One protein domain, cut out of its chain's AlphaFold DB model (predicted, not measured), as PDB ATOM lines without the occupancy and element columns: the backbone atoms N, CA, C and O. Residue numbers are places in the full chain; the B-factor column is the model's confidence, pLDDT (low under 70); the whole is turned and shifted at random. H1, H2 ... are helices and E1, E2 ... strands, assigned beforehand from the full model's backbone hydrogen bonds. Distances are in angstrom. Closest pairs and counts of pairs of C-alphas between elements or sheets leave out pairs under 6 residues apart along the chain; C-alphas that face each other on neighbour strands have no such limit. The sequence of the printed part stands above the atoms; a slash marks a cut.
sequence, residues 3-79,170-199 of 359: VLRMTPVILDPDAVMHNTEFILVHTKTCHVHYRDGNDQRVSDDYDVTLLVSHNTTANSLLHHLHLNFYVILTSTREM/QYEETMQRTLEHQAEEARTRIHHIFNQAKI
ATOM      1  N   VAL A   3      -2.078  39.371 -16.992       85.94
ATOM      2  CA  VAL A   3      -3.130  39.399 -15.966       85.94
ATOM      3  C   VAL A   3      -4.273  38.519 -16.455       85.94
ATOM      4  O   VAL A   3      -4.754  38.721 -17.569       85.94
ATOM      5  N   LEU A   4      -4.703  37.553 -15.647       85.25
ATOM      6  CA  LEU A   4      -5.861  36.709 -15.934       85.25
ATOM      7  C   LEU A   4      -6.913  36.884 -14.843       85.25
ATOM      8  O   LEU A   4      -6.574  36.964 -13.662       85.25
ATOM      9  N   ARG A   5      -8.184  36.929 -15.248       83.38
ATOM     10  CA  ARG A   5      -9.319  36.927 -14.323       83.38
ATOM     11  C   ARG A   5      -9.667  35.489 -13.954       83.38
ATOM     12  O   ARG A   5      -9.914  34.674 -14.842       83.38
ATOM     13  N   MET A   6      -9.696  35.185 -12.665       75.94
ATOM     14  CA  MET A   6     -10.088  33.872 -12.164       75.94
ATOM     15  C   MET A   6     -11.610  33.775 -12.122       75.94
ATOM     16  O   MET A   6     -12.280  34.641 -11.566       75.94
ATOM     17  N   THR A   7     -12.155  32.712 -12.711       71.69
ATOM     18  CA  THR A   7     -13.583  32.379 -12.617       71.69
ATOM     19  C   THR A   7     -13.709  31.090 -11.811       71.69
ATOM     20  O   THR A   7     -13.066  30.103 -12.180       71.69
ATOM     21  N   PRO A   8     -14.478  31.064 -10.709       65.31
ATOM     22  CA  PRO A   8     -14.640  29.851  -9.922       65.31
ATOM     23  C   PRO A   8     -15.395  28.802 -10.744       65.31
ATOM     24  O   PRO A   8     -16.493  29.056 -11.232       65.31
ATOM     25  N   VAL A   9     -14.791  27.625 -10.911       66.44
ATOM     26  CA  VAL A   9     -15.402  26.490 -11.628       66.44
ATOM     27  C   VAL A   9     -16.191  25.588 -10.670       66.44
ATOM     28  O   VAL A   9     -17.141  24.932 -11.082       66.44
ATOM     29  N   ILE A  10     -15.830  25.580  -9.383       64.19
ATOM     30  CA  ILE A  10     -16.499  24.804  -8.335       64.19
ATOM     31  C   ILE A  10     -16.883  25.778  -7.219       64.19
ATOM     32  O   ILE A  10     -16.013  26.378  -6.591       64.19
ATOM     33  N   LEU A  11     -18.188  25.954  -7.012       59.53
ATOM     34  CA  LEU A  11     -18.746  26.684  -5.875       59.53
ATOM     35  C   LEU A  11     -18.837  25.699  -4.711       59.53
ATOM     36  O   LEU A  11     -19.832  24.991  -4.577       59.53
ATOM     37  N   ASP A  12     -17.773  25.596  -3.923       59.06
ATOM     38  CA  ASP A  12     -17.863  24.924  -2.632       59.06
ATOM     39  C   ASP A  12     -18.573  25.883  -1.653       59.06
ATOM     40  O   ASP A  12     -18.054  26.980  -1.421       59.06
ATOM     41  N   PRO A  13     -19.771  25.541  -1.139       59.16
ATOM     42  CA  PRO A  13     -20.547  26.420  -0.265       59.16
ATOM     43  C   PRO A  13     -19.850  26.726   1.069       59.16
ATOM     44  O   PRO A  13     -20.166  27.749   1.676       59.16
ATOM     45  N   ASP A  14     -18.890  25.895   1.490       58.62
ATOM     46  CA  ASP A  14     -18.144  26.064   2.745       58.62
ATOM     47  C   ASP A  14     -16.736  26.651   2.534       58.62
ATOM     48  O   ASP A  14     -16.078  27.079   3.491       58.62
ATOM     49  N   ALA A  15     -16.253  26.720   1.288       57.53
ATOM     50  CA  ALA A  15     -14.976  27.353   0.997       57.53
ATOM     51  C   ALA A  15     -15.132  28.874   1.044       57.53
ATOM     52  O   ALA A  15     -15.818  29.481   0.219       57.53
ATOM     53  N   VAL A  16     -14.423  29.514   1.976       53.75
ATOM     54  CA  VAL A  16     -14.231  30.968   1.969       53.75
ATOM     55  C   VAL A  16     -13.450  31.316   0.701       53.75
ATOM     56  O   VAL A  16     -12.222  31.330   0.705       53.75
ATOM     57  N   MET A  17     -14.154  31.560  -0.407       54.44
ATOM     58  CA  MET A  17     -13.570  32.043  -1.653       54.44
ATOM     59  C   MET A  17     -12.888  33.374  -1.350       54.44
ATOM     60  O   MET A  17     -13.529  34.411  -1.187       54.44
ATOM     61  N   HIS A  18     -11.569  33.342  -1.196       56.62
ATOM     62  CA  HIS A  18     -10.783  34.560  -1.108       56.62
ATOM     63  C   HIS A  18     -10.954  35.285  -2.446       56.62
ATOM     64  O   HIS A  18     -10.811  34.667  -3.500       56.62
ATOM     65  N   ASN A  19     -11.307  36.572  -2.408       58.38
ATOM     66  CA  ASN A  19     -11.604  37.403  -3.580       58.38
ATOM     67  C   ASN A  19     -10.348  37.696  -4.431       58.38
ATOM     68  O   ASN A  19     -10.021  38.847  -4.718       58.38
ATOM     69  N   THR A  20      -9.609  36.674  -4.851       64.06
ATOM     70  CA  THR A  20      -8.568  36.782  -5.872       64.06
ATOM     71  C   THR A  20      -9.226  36.775  -7.241       64.06
ATOM     72  O   THR A  20      -9.259  35.757  -7.926       64.06
ATOM     73  N   GLU A  21      -9.780  37.924  -7.625       71.94
ATOM     74  CA  GLU A  21     -10.380  38.108  -8.946       71.94
ATOM     75  C   GLU A  21      -9.325  38.049 -10.061       71.94
ATOM     76  O   GLU A  21      -9.610  37.554 -11.148       71.94
ATOM     77  N   PHE A  22      -8.095  38.498  -9.788       82.56
ATOM     78  CA  PHE A  22      -7.019  38.561 -10.775       82.56
ATOM     79  C   PHE A  22      -5.745  37.875 -10.287       82.56
ATOM     80  O   PHE A  22      -5.351  38.010  -9.127       82.56
ATOM     81  N   ILE A  23      -5.075  37.180 -11.206       87.94
ATOM     82  CA  ILE A  23      -3.757  36.577 -10.995       87.94
ATOM     83  C   ILE A  23      -2.781  37.011 -12.086       87.94
ATOM     84  O   ILE A  23      -3.171  37.312 -13.217       87.94
ATOM     85  N   LEU A  24      -1.494  37.019 -11.751       88.69
ATOM     86  CA  LEU A  24      -0.419  37.209 -12.718       88.69
ATOM     87  C   LEU A  24       0.117  35.851 -13.149       88.69
ATOM     88  O   LEU A  24       0.469  35.027 -12.310       88.69
ATOM     89  N   VAL A  25       0.214  35.650 -14.461       90.25
ATOM     90  CA  VAL A  25       0.714  34.413 -15.059       90.25
ATOM     91  C   VAL A  25       1.921  34.695 -15.942       90.25
ATOM     92  O   VAL A  25       1.946  35.647 -16.735       90.25
ATOM     93  N   HIS A  26       2.946  33.863 -15.818       90.12
ATOM     94  CA  HIS A  26       4.075  33.831 -16.733       90.12
ATOM     95  C   HIS A  26       4.465  32.392 -17.026       90.12
ATOM     96  O   HIS A  26       4.721  31.634 -16.101       90.12
ATOM     97  N   THR A  27       4.542  32.051 -18.307       90.00
ATOM     98  CA  THR A  27       4.952  30.725 -18.768       90.00
ATOM     99  C   THR A  27       6.260  30.841 -19.540       90.00
ATOM    100  O   THR A  27       6.440  31.797 -20.304       90.00
ATOM    101  N   LYS A  28       7.168  29.895 -19.310       89.19
ATOM    102  CA  LYS A  28       8.479  29.772 -19.951       89.19
ATOM    103  C   LYS A  28       8.776  28.287 -20.146       89.19
ATOM    104  O   LYS A  28       8.542  27.509 -19.231       89.19
ATOM    105  N   THR A  29       9.330  27.913 -21.289       88.50
ATOM    106  CA  THR A  29       9.844  26.560 -21.521       88.50
ATOM    107  C   THR A  29      11.253  26.420 -20.947       88.50
ATOM    108  O   THR A  29      12.076  27.338 -21.049       88.50
ATOM    109  N   CYS A  30      11.560  25.280 -20.336       85.00
ATOM    110  CA  CYS A  30      12.911  24.907 -19.946       85.00
ATOM    111  C   CYS A  30      13.254  23.498 -20.439       85.00
ATOM    112  O   CYS A  30      12.412  22.605 -20.458       85.00
ATOM    113  N   HIS A  31      14.509  23.315 -20.835       84.56
ATOM    114  CA  HIS A  31      15.050  22.030 -21.268       84.56
ATOM    115  C   HIS A  31      15.825  21.409 -20.108       84.56
ATOM    116  O   HIS A  31      16.696  22.061 -19.524       84.56
ATOM    117  N   VAL A  32      15.515  20.161 -19.766       83.50
ATOM    118  CA  VAL A  32      16.118  19.444 -18.639       83.50
ATOM    119  C   VAL A  32      16.733  18.142 -19.135       83.50
ATOM    120  O   VAL A  32      16.123  17.393 -19.893       83.50
ATOM    121  N   HIS A  33      17.948  17.854 -18.675       80.88
ATOM    122  CA  HIS A  33      18.666  16.626 -19.002       80.88
ATOM    123  C   HIS A  33      18.848  15.768 -17.753       80.88
ATOM    124  O   HIS A  33      19.300  16.264 -16.722       80.88
ATOM    125  N   TYR A  34      18.556  14.476 -17.864       78.38
ATOM    126  CA  TYR A  34      18.786  13.490 -16.809       78.38
ATOM    127  C   TYR A  34      19.295  12.179 -17.416       78.38
ATOM    128  O   TYR A  34      19.291  12.011 -18.638       78.38
ATOM    129  N   ARG A  35      19.788  11.262 -16.580       72.62
ATOM    130  CA  ARG A  35      20.077   9.894 -17.019       72.62
ATOM    131  C   ARG A  35      18.969   8.963 -16.557       72.62
ATOM    132  O   ARG A  35      18.462   9.124 -15.446       72.62
ATOM    133  N   ASP A  36      18.559   8.055 -17.429       71.06
ATOM    134  CA  ASP A  36      17.579   7.028 -17.095       71.06
ATOM    135  C   ASP A  36      18.219   5.870 -16.308       71.06
ATOM    136  O   ASP A  36      19.428   5.845 -16.066       71.06
ATOM    137  N   GLY A  37      17.407   4.892 -15.898       65.75
ATOM    138  CA  GLY A  37      17.886   3.711 -15.164       65.75
ATOM    139  C   GLY A  37      18.888   2.838 -15.935       65.75
ATOM    140  O   GLY A  37      19.528   1.987 -15.323       65.75
ATOM    141  N   ASN A  38      19.059   3.070 -17.241       73.06
ATOM    142  CA  ASN A  38      20.018   2.386 -18.109       73.06
ATOM    143  C   ASN A  38      21.255   3.262 -18.415       73.06
ATOM    144  O   ASN A  38      21.996   2.968 -19.352       73.06
ATOM    145  N   ASP A  39      21.467   4.339 -17.646       72.19
ATOM    146  CA  ASP A  39      22.538   5.336 -17.800       72.19
ATOM    147  C   ASP A  39      22.521   6.090 -19.150       72.19
ATOM    148  O   ASP A  39      23.489   6.760 -19.527       72.19
ATOM    149  N   GLN A  40      21.406   6.041 -19.886       72.44
ATOM    150  CA  GLN A  40      21.239   6.798 -21.122       72.44
ATOM    151  C   GLN A  40      20.833   8.234 -20.808       72.44
ATOM    152  O   GLN A  40      19.981   8.498 -19.961       72.44
ATOM    153  N   ARG A  41      21.440   9.198 -21.508       75.25
ATOM    154  CA  ARG A  41      21.075  10.614 -21.376       75.25
ATOM    155  C   ARG A  41      19.754  10.873 -22.091       75.25
ATOM    156  O   ARG A  41      19.687  10.765 -23.312       75.25
ATOM    157  N   VAL A  42      18.752  11.289 -21.329       78.12
ATOM    158  CA  VAL A  42      17.436  11.695 -21.824       78.12
ATOM    159  C   VAL A  42      17.285  13.207 -21.649       78.12
ATOM    160  O   VAL A  42      17.695  13.778 -20.636       78.12
ATOM    161  N   SER A  43      16.730  13.871 -22.661       81.06
ATOM    162  CA  SER A  43      16.318  15.276 -22.615       81.06
ATOM    163  C   SER A  43      14.799  15.361 -22.590       81.06
ATOM    164  O   SER A  43      14.148  14.653 -23.359       81.06
ATOM    165  N   ASP A  44      14.252  16.224 -21.743       81.75
ATOM    166  CA  ASP A  44      12.821  16.505 -21.688       81.75
ATOM    167  C   ASP A  44      12.566  18.015 -21.592       81.75
ATOM    168  O   ASP A  44      13.354  18.762 -20.997       81.75
ATOM    169  N   ASP A  45      11.457  18.439 -22.182       87.25
ATOM    170  CA  ASP A  45      11.059  19.835 -22.300       87.25
ATOM    171  C   ASP A  45       9.894  20.075 -21.343       87.25
ATOM    172  O   ASP A  45       8.871  19.385 -21.397       87.25
ATOM    173  N   TYR A  46      10.040  21.059 -20.462       85.56
ATOM    174  CA  TYR A  46       9.045  21.403 -19.454       85.56
ATOM    175  C   TYR A  46       8.514  22.809 -19.669       85.56
ATOM    176  O   TYR A  46       9.272  23.764 -19.835       85.56
ATOM    177  N   ASP A  47       7.202  22.951 -19.557       89.12
ATOM    178  CA  ASP A  47       6.557  24.243 -19.408       89.12
ATOM    179  C   ASP A  47       6.532  24.628 -17.927       89.12
ATOM    180  O   ASP A  47       5.889  23.984 -17.096       89.12
ATOM    181  N   VAL A  48       7.242  25.702 -17.587       89.12
ATOM    182  CA  VAL A  48       7.258  26.311 -16.257       89.12
ATOM    183  C   VAL A  48       6.243  27.442 -16.233       89.12
ATOM    184  O   VAL A  48       6.420  28.468 -16.892       89.12
ATOM    185  N   THR A  49       5.188  27.284 -15.442       90.12
ATOM    186  CA  THR A  49       4.159  28.303 -15.232       90.12
ATOM    187  C   THR A  49       4.257  28.876 -13.822       90.12
ATOM    188  O   THR A  49       4.042  28.181 -12.833       90.12
ATOM    189  N   LEU A  50       4.552  30.172 -13.736       90.94
ATOM    190  CA  LEU A  50       4.504  30.967 -12.515       90.94
ATOM    191  C   LEU A  50       3.136  31.639 -12.395       90.94
ATOM    192  O   LEU A  50       2.763  32.449 -13.248       90.94
ATOM    193  N   LEU A  51       2.430  31.344 -11.308       91.25
ATOM    194  CA  LEU A  51       1.191  32.001 -10.901       91.25
ATOM    195  C   LEU A  51       1.468  32.858  -9.668       91.25
ATOM    196  O   LEU A  51       2.077  32.374  -8.720       91.25
ATOM    197  N   VAL A  52       1.004  34.104  -9.652       89.69
ATOM    198  CA  VAL A  52       1.096  34.992  -8.483       89.69
ATOM    199  C   VAL A  52      -0.285  35.552  -8.171       89.69
ATOM    200  O   VAL A  52      -0.947  36.104  -9.052       89.69
ATOM    201  N   SER A  53      -0.714  35.423  -6.919       88.69
ATOM    202  CA  SER A  53      -1.982  35.944  -6.411       88.69
ATOM    203  C   SER A  53      -1.769  36.795  -5.160       88.69
ATOM    204  O   SER A  53      -0.809  36.621  -4.409       88.69
ATOM    205  N   HIS A  54      -2.666  37.755  -4.946       85.19
ATOM    206  CA  HIS A  54      -2.648  38.597  -3.755       85.19
ATOM    207  C   HIS A  54      -3.393  37.909  -2.608       85.19
ATOM    208  O   HIS A  54      -4.547  37.513  -2.763       85.19
ATOM    209  N   ASN A  55      -2.742  37.771  -1.457       81.12
ATOM    210  CA  ASN A  55      -3.341  37.180  -0.272       81.12
ATOM    211  C   ASN A  55      -4.053  38.263   0.549       81.12
ATOM    212  O   ASN A  55      -3.420  39.012   1.289       81.12
ATOM    213  N   THR A  56      -5.378  38.335   0.419       71.25
ATOM    214  CA  THR A  56      -6.220  39.314   1.125       71.25
ATOM    215  C   THR A  56      -6.606  38.889   2.544       71.25
ATOM    216  O   THR A  56      -7.264  39.664   3.234       71.25
ATOM    217  N   THR A  57      -6.279  37.663   2.973       64.94
ATOM    218  CA  THR A  57      -6.681  37.115   4.283       64.94
ATOM    219  C   THR A  57      -5.607  37.229   5.354       64.94
ATOM    220  O   THR A  57      -5.919  37.153   6.542       64.94
ATOM    221  N   ALA A  58      -4.354  37.472   4.965       61.97
ATOM    222  CA  ALA A  58      -3.336  37.942   5.891       61.97
ATOM    223  C   ALA A  58      -3.764  39.322   6.418       61.97
ATOM    224  O   ALA A  58      -3.878  40.267   5.639       61.97
ATOM    225  N   ASN A  59      -4.072  39.398   7.719       53.56
ATOM    226  CA  ASN A  59      -4.559  40.589   8.421       53.56
ATOM    227  C   ASN A  59      -3.969  41.883   7.841       53.56
ATOM    228  O   ASN A  59      -2.763  42.106   7.910       53.56
ATOM    229  N   SER A  60      -4.839  42.755   7.331       55.12
ATOM    230  CA  SER A  60      -4.527  44.046   6.702       55.12
ATOM    231  C   SER A  60      -4.027  45.113   7.688       55.12
ATOM    232  O   SER A  60      -4.246  46.311   7.500       55.12
ATOM    233  N   LEU A  61      -3.397  44.690   8.782       55.81
ATOM    234  CA  LEU A  61      -2.750  45.568   9.736       55.81
ATOM    235  C   LEU A  61      -1.291  45.715   9.303       55.81
ATOM    236  O   LEU A  61      -0.481  44.821   9.527       55.81
ATOM    237  N   LEU A  62      -0.989  46.893   8.748       58.47
ATOM    238  CA  LEU A  62       0.331  47.433   8.381       58.47
ATOM    239  C   LEU A  62       0.752  47.215   6.924       58.47
ATOM    240  O   LEU A  62       0.363  46.251   6.285       58.47
ATOM    241  N   HIS A  63       1.564  48.164   6.444       68.44
ATOM    242  CA  HIS A  63       2.118  48.402   5.101       68.44
ATOM    243  C   HIS A  63       2.868  47.223   4.429       68.44
ATOM    244  O   HIS A  63       3.943  47.411   3.859       68.44
ATOM    245  N   HIS A  64       2.318  46.015   4.475       73.38
ATOM    246  CA  HIS A  64       2.890  44.789   3.937       73.38
ATOM    247  C   HIS A  64       1.975  44.226   2.849       73.38
ATOM    248  O   HIS A  64       0.763  44.122   3.024       73.38
ATOM    249  N   LEU A  65       2.567  43.870   1.709       80.12
ATOM    250  CA  LEU A  65       1.879  43.198   0.610       80.12
ATOM    251  C   LEU A  65       2.159  41.697   0.708       80.12
ATOM    252  O   LEU A  65       3.298  41.272   0.518       80.12
ATOM    253  N   HIS A  66       1.129  40.899   0.981       84.81
ATOM    254  CA  HIS A  66       1.246  39.443   1.018       84.81
ATOM    255  C   HIS A  66       0.904  38.855  -0.353       84.81
ATOM    256  O   HIS A  66      -0.222  38.973  -0.834       84.81
ATOM    257  N   LEU A  67       1.880  38.214  -0.995       86.44
ATOM    258  CA  LEU A  67       1.706  37.538  -2.279       86.44
ATOM    259  C   LEU A  67       1.905  36.036  -2.098       86.44
ATOM    260  O   LEU A  67       2.897  35.608  -1.511       86.44
ATOM    261  N   ASN A  68       0.986  35.246  -2.646       88.19
ATOM    262  CA  ASN A  68       1.175  33.813  -2.818       88.19
ATOM    263  C   ASN A  68       1.688  33.583  -4.241       88.19
ATOM    264  O   ASN A  68       1.172  34.181  -5.188       88.19
ATOM    265  N   PHE A  69       2.683  32.716  -4.411       90.56
ATOM    266  CA  PHE A  69       3.119  32.302  -5.738       90.56
ATOM    267  C   PHE A  69       3.210  30.783  -5.834       90.56
ATOM    268  O   PHE A  69       3.523  30.103  -4.857       90.56
ATOM    269  N   TYR A  70       2.938  30.268  -7.028       90.38
ATOM    270  CA  TYR A  70       2.975  28.852  -7.355       90.38
ATOM    271  C   TYR A  70       3.809  28.668  -8.613       90.38
ATOM    272  O   TYR A  70       3.619  29.389  -9.594       90.38
ATOM    273  N   VAL A  71       4.722  27.704  -8.581       90.12
ATOM    274  CA  VAL A  71       5.472  27.265  -9.755       90.12
ATOM    275  C   VAL A  71       4.952  25.891 -10.129       90.12
ATOM    276  O   VAL A  71       4.979  24.970  -9.316       90.12
ATOM    277  N   ILE A  72       4.444  25.780 -11.348       89.25
ATOM    278  CA  ILE A  72       3.932  24.541 -11.917       89.25
ATOM    279  C   ILE A  72       4.891  24.143 -13.029       89.25
ATOM    280  O   ILE A  72       5.139  24.941 -13.930       89.25
ATOM    281  N   LEU A  73       5.426  22.927 -12.957       85.25
ATOM    282  CA  LEU A  73       6.149  22.304 -14.059       85.25
ATOM    283  C   LEU A  73       5.239  21.267 -14.710       85.25
ATOM    284  O   LEU A  73       4.711  20.395 -14.023       85.25
ATOM    285  N   THR A  74       5.082  21.346 -16.025       84.81
ATOM    286  CA  THR A  74       4.389  20.331 -16.826       84.81
ATOM    287  C   THR A  74       5.337  19.794 -17.888       84.81
ATOM    288  O   THR A  74       5.893  20.579 -18.653       84.81
ATOM    289  N   SER A  75       5.546  18.473 -17.925       80.62
ATOM    290  CA  SER A  75       6.305  17.834 -19.011       80.62
ATOM    291  C   SER A  75       5.513  17.945 -20.311       80.62
ATOM    292  O   SER A  75       4.303  17.725 -20.329       80.62
ATOM    293  N   THR A  76       6.198  18.275 -21.400       80.06
ATOM    294  CA  THR A  76       5.604  18.314 -22.744       80.06
ATOM    295  C   THR A  76       5.579  16.937 -23.413       80.06
ATOM    296  O   THR A  76       4.897  16.751 -24.422       80.06
ATOM    297  N   ARG A  77       6.287  15.949 -22.848       71.81
ATOM    298  CA  ARG A  77       6.326  14.573 -23.358       71.81
ATOM    299  C   ARG A  77       4.991  13.852 -23.186       71.81
ATOM    300  O   ARG A  77       4.631  13.018 -24.018       71.81
ATOM    301  N   GLU A  78       4.256  14.157 -22.120       66.38
ATOM    302  CA  GLU A  78       2.958  13.545 -21.835       66.38
ATOM    303  C   GLU A  78       1.818  14.386 -22.418       66.38
ATOM    304  O   GLU A  78       1.399  15.391 -21.852       66.38
ATOM    305  N   MET A  79       1.276  13.956 -23.563       61.75
ATOM    306  CA  MET A  79       0.164  14.658 -24.223       61.75
ATOM    307  C   MET A  79      -1.185  14.520 -23.499       61.75
ATOM    308  O   MET A  79      -2.118  15.263 -23.806       61.75
ATOM    309  N   GLN A 170      16.711   9.154 -10.525       72.81
ATOM    310  CA  GLN A 170      17.515  10.305 -10.961       72.81
ATOM    311  C   GLN A 170      16.671  11.344 -11.725       72.81
ATOM    312  O   GLN A 170      16.971  12.542 -11.708       72.81
ATOM    313  N   TYR A 171      15.593  10.890 -12.368       75.00
ATOM    314  CA  TYR A 171      14.568  11.731 -12.972       75.00
ATOM    315  C   TYR A 171      13.846  12.609 -11.939       75.00
ATOM    316  O   TYR A 171      13.858  13.833 -12.078       75.00
ATOM    317  N   GLU A 172      13.279  12.010 -10.886       76.00
ATOM    318  CA  GLU A 172      12.573  12.728  -9.813       76.00
ATOM    319  C   GLU A 172      13.491  13.724  -9.100       76.00
ATOM    320  O   GLU A 172      13.105  14.871  -8.877       76.00
ATOM    321  N   GLU A 173      14.734  13.331  -8.817       79.25
ATOM    322  CA  GLU A 173      15.713  14.211  -8.174       79.25
ATOM    323  C   GLU A 173      16.072  15.412  -9.072       79.25
ATOM    324  O   GLU A 173      16.201  16.550  -8.612       79.25
ATOM    325  N   THR A 174      16.195  15.182 -10.384       81.56
ATOM    326  CA  THR A 174      16.466  16.251 -11.355       81.56
ATOM    327  C   THR A 174      15.266  17.185 -11.509       81.56
ATOM    328  O   THR A 174      15.439  18.407 -11.572       81.56
ATOM    329  N   MET A 175      14.048  16.640 -11.525       79.44
ATOM    330  CA  MET A 175      12.820  17.429 -11.582       79.44
ATOM    331  C   MET A 175      12.660  18.291 -10.331       79.44
ATOM    332  O   MET A 175      12.405  19.489 -10.453       79.44
ATOM    333  N   GLN A 176      12.881  17.726  -9.142       80.31
ATOM    334  CA  GLN A 176      12.838  18.475  -7.890       80.31
ATOM    335  C   GLN A 176      13.854  19.617  -7.889       80.31
ATOM    336  O   GLN A 176      13.488  20.758  -7.614       80.31
ATOM    337  N   ARG A 177      15.110  19.345  -8.264       84.75
ATOM    338  CA  ARG A 177      16.154  20.376  -8.350       84.75
ATOM    339  C   ARG A 177      15.771  21.489  -9.328       84.75
ATOM    340  O   ARG A 177      16.015  22.664  -9.063       84.75
ATOM    341  N   THR A 178      15.141  21.127 -10.446       85.94
ATOM    342  CA  THR A 178      14.640  22.095 -11.430       85.94
ATOM    343  C   THR A 178      13.504  22.933 -10.847       85.94
ATOM    344  O   THR A 178      13.528  24.155 -10.978       85.94
ATOM    345  N   LEU A 179      12.537  22.314 -10.166       85.88
ATOM    346  CA  LEU A 179      11.423  23.009  -9.519       85.88
ATOM    347  C   LEU A 179      11.913  23.967  -8.424       85.88
ATOM    348  O   LEU A 179      11.465  25.110  -8.378       85.88
ATOM    349  N   GLU A 180      12.860  23.543  -7.585       88.19
ATOM    350  CA  GLU A 180      13.478  24.383  -6.550       88.19
ATOM    351  C   GLU A 180      14.224  25.574  -7.161       88.19
ATOM    352  O   GLU A 180      14.019  26.714  -6.738       88.19
ATOM    353  N   HIS A 181      15.022  25.339  -8.208       89.69
ATOM    354  CA  HIS A 181      15.692  26.408  -8.947       89.69
ATOM    355  C   HIS A 181      14.685  27.402  -9.542       89.69
ATOM    356  O   HIS A 181      14.847  28.613  -9.402       89.69
ATOM    357  N   GLN A 182      13.629  26.911 -10.198       89.12
ATOM    358  CA  GLN A 182      12.589  27.761 -10.782       89.12
ATOM    359  C   GLN A 182      11.801  28.528  -9.712       89.12
ATOM    360  O   GLN A 182      11.441  29.686  -9.929       89.12
ATOM    361  N   ALA A 183      11.571  27.933  -8.539       89.31
ATOM    362  CA  ALA A 183      10.966  28.619  -7.403       89.31
ATOM    363  C   ALA A 183      11.843  29.774  -6.902       89.31
ATOM    364  O   ALA A 183      11.318  30.852  -6.619       89.31
ATOM    365  N   GLU A 184      13.161  29.595  -6.840       92.19
ATOM    366  CA  GLU A 184      14.073  30.652  -6.400       92.19
ATOM    367  C   GLU A 184      14.262  31.760  -7.449       92.19
ATOM    368  O   GLU A 184      14.241  32.950  -7.116       92.19
ATOM    369  N   GLU A 185      14.335  31.394  -8.734       91.19
ATOM    370  CA  GLU A 185      14.300  32.342  -9.858       91.19
ATOM    371  C   GLU A 185      13.010  33.181  -9.803       91.19
ATOM    372  O   GLU A 185      13.048  34.410  -9.920       91.19
ATOM    373  N   ALA A 186      11.866  32.537  -9.547       89.38
ATOM    374  CA  ALA A 186      10.583  33.208  -9.392       89.38
ATOM    375  C   ALA A 186      10.563  34.167  -8.192       89.38
ATOM    376  O   ALA A 186      10.130  35.310  -8.356       89.38
ATOM    377  N   ARG A 187      11.067  33.758  -7.016       90.31
ATOM    378  CA  ARG A 187      11.176  34.640  -5.836       90.31
ATOM    379  C   ARG A 187      12.011  35.871  -6.144       90.31
ATOM    380  O   ARG A 187      11.540  36.993  -5.951       90.31
ATOM    381  N   THR A 188      13.211  35.667  -6.676       92.44
ATOM    382  CA  THR A 188      14.134  36.752  -7.034       92.44
ATOM    383  C   THR A 188      13.475  37.723  -8.008       92.44
ATOM    384  O   THR A 188      13.517  38.942  -7.822       92.44
ATOM    385  N   ARG A 189      12.783  37.190  -9.021       89.62
ATOM    386  CA  ARG A 189      12.068  37.991 -10.015       89.62
ATOM    387  C   ARG A 189      10.911  38.787  -9.414       89.62
ATOM    388  O   ARG A 189      10.768  39.964  -9.738       89.62
ATOM    389  N   ILE A 190      10.092  38.177  -8.556       89.88
ATOM    390  CA  ILE A 190       8.984  38.863  -7.875       89.88
ATOM    391  C   ILE A 190       9.529  39.986  -6.989       89.88
ATOM    392  O   ILE A 190       9.030  41.109  -7.062       89.88
ATOM    393  N   HIS A 191      10.588  39.725  -6.217       90.94
ATOM    394  CA  HIS A 191      11.245  40.742  -5.394       90.94
ATOM    395  C   HIS A 191      11.780  41.906  -6.229       90.94
ATOM    396  O   HIS A 191      11.563  43.065  -5.875       90.94
ATOM    397  N   HIS A 192      12.435  41.616  -7.353       90.81
ATOM    398  CA  HIS A 192      12.918  42.648  -8.265       90.81
ATOM    399  C   HIS A 192      11.769  43.510  -8.808       90.81
ATOM    400  O   HIS A 192      11.818  44.734  -8.689       90.81
ATOM    401  N   ILE A 193      10.707  42.886  -9.336       88.94
ATOM    402  CA  ILE A 193       9.527  43.597  -9.861       88.94
ATOM    403  C   ILE A 193       8.886  44.458  -8.771       88.94
ATOM    404  O   ILE A 193       8.540  45.609  -9.027       88.94
ATOM    405  N   PHE A 194       8.748  43.932  -7.555       88.62
ATOM    406  CA  PHE A 194       8.172  44.673  -6.437       88.62
ATOM    407  C   PHE A 194       9.016  45.895  -6.060       88.62
ATOM    408  O   PHE A 194       8.477  46.986  -5.873       88.62
ATOM    409  N   ASN A 195      10.340  45.744  -5.990       90.06
ATOM    410  CA  ASN A 195      11.241  46.851  -5.680       90.06
ATOM    411  C   ASN A 195      11.189  47.944  -6.757       90.06
ATOM    412  O   ASN A 195      11.119  49.125  -6.418       90.06
ATOM    413  N   GLN A 196      11.140  47.560  -8.035       90.00
ATOM    414  CA  GLN A 196      10.941  48.508  -9.135       90.00
ATOM    415  C   GLN A 196       9.578  49.200  -9.035       90.00
ATOM    416  O   GLN A 196       9.491  50.427  -9.071       90.00
ATOM    417  N   ALA A 197       8.504  48.442  -8.805       88.75
ATOM    418  CA  ALA A 197       7.164  48.994  -8.625       88.75
ATOM    419  C   ALA A 197       7.098  49.982  -7.453       88.75
ATOM    420  O   ALA A 197       6.457  51.021  -7.571       88.75
ATOM    421  N   LYS A 198       7.805  49.723  -6.346       89.75
ATOM    422  CA  LYS A 198       7.906  50.657  -5.216       89.75
ATOM    423  C   LYS A 198       8.505  51.998  -5.645       89.75
ATOM    424  O   LYS A 198       7.968  53.043  -5.272       89.75
ATOM    425  N   ILE A 199       9.578  51.971  -6.438       91.56
ATOM    426  CA  ILE A 199      10.213  53.175  -6.988       91.56
ATOM    427  C   ILE A 199       9.237  53.915  -7.909       91.56
ATOM    428  O   ILE A 199       9.007  55.109  -7.717       91.56
TER     429      ILE A 199
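Overview. This is residues 3 to 79 and 170 to 199 of the 359 residues of the protein "Protein SZT2" of Portunus trituberculatus (UniProt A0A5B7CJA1). A strongly twisted four-stranded sheet curls round one long helix, H1, whose residues 170 to 190 cover one face; loops 9 to 16 and 59 to 64 stick out. The 107 printed residues, of mixed class, hold E1 E2 E3 E4 H1; the sheet, in that order, is an antiparallel meander, each strand beside the one before. It is loose, radius of gyration of the C-alphas 17.7 A, spanning 55 by 40 by 21 A.

Along the chain. E1, residues 3 to 5, 6.9 A, begins at C-alpha 3 (-3.130, 39.399, -15.966). E2, 22 to 35, 39.9 A, bends by 50 degrees at residue 31. E3, 41 to 54, is 40.7 A; E4, 67 to 75, 26.3 A. H1, 170 to 199, 43.7 A, ends at C-alpha 199 (10.213, 53.175, -6.988).

Arrangement. Within hydrogen-bond range are N 4 and O 23, 2.9 A, in hairpin E1 and E2; N 28 and O 48, 2.9 A, in E2 and E3; N 49 and O 72, 2.8 A, in E3 and E4. H1 is on the sheet; its closest C-alphas with E4 are Val 71 and Ala 183, 6.1 A. Every O i to N i+4 pair in H1 is within range.

Size, cuts and confidence. The farthest C-alphas, Asn 38 and Leu 61, are 56.2 A apart. Residues 80 to 169 are cut out, a C-alpha gap of 22.3 A. Links E1 to E2 and E3 to E4 are long. pLDDT is under 70 at residues 8 to 20, 37, 57 to 63 and 78 to 79.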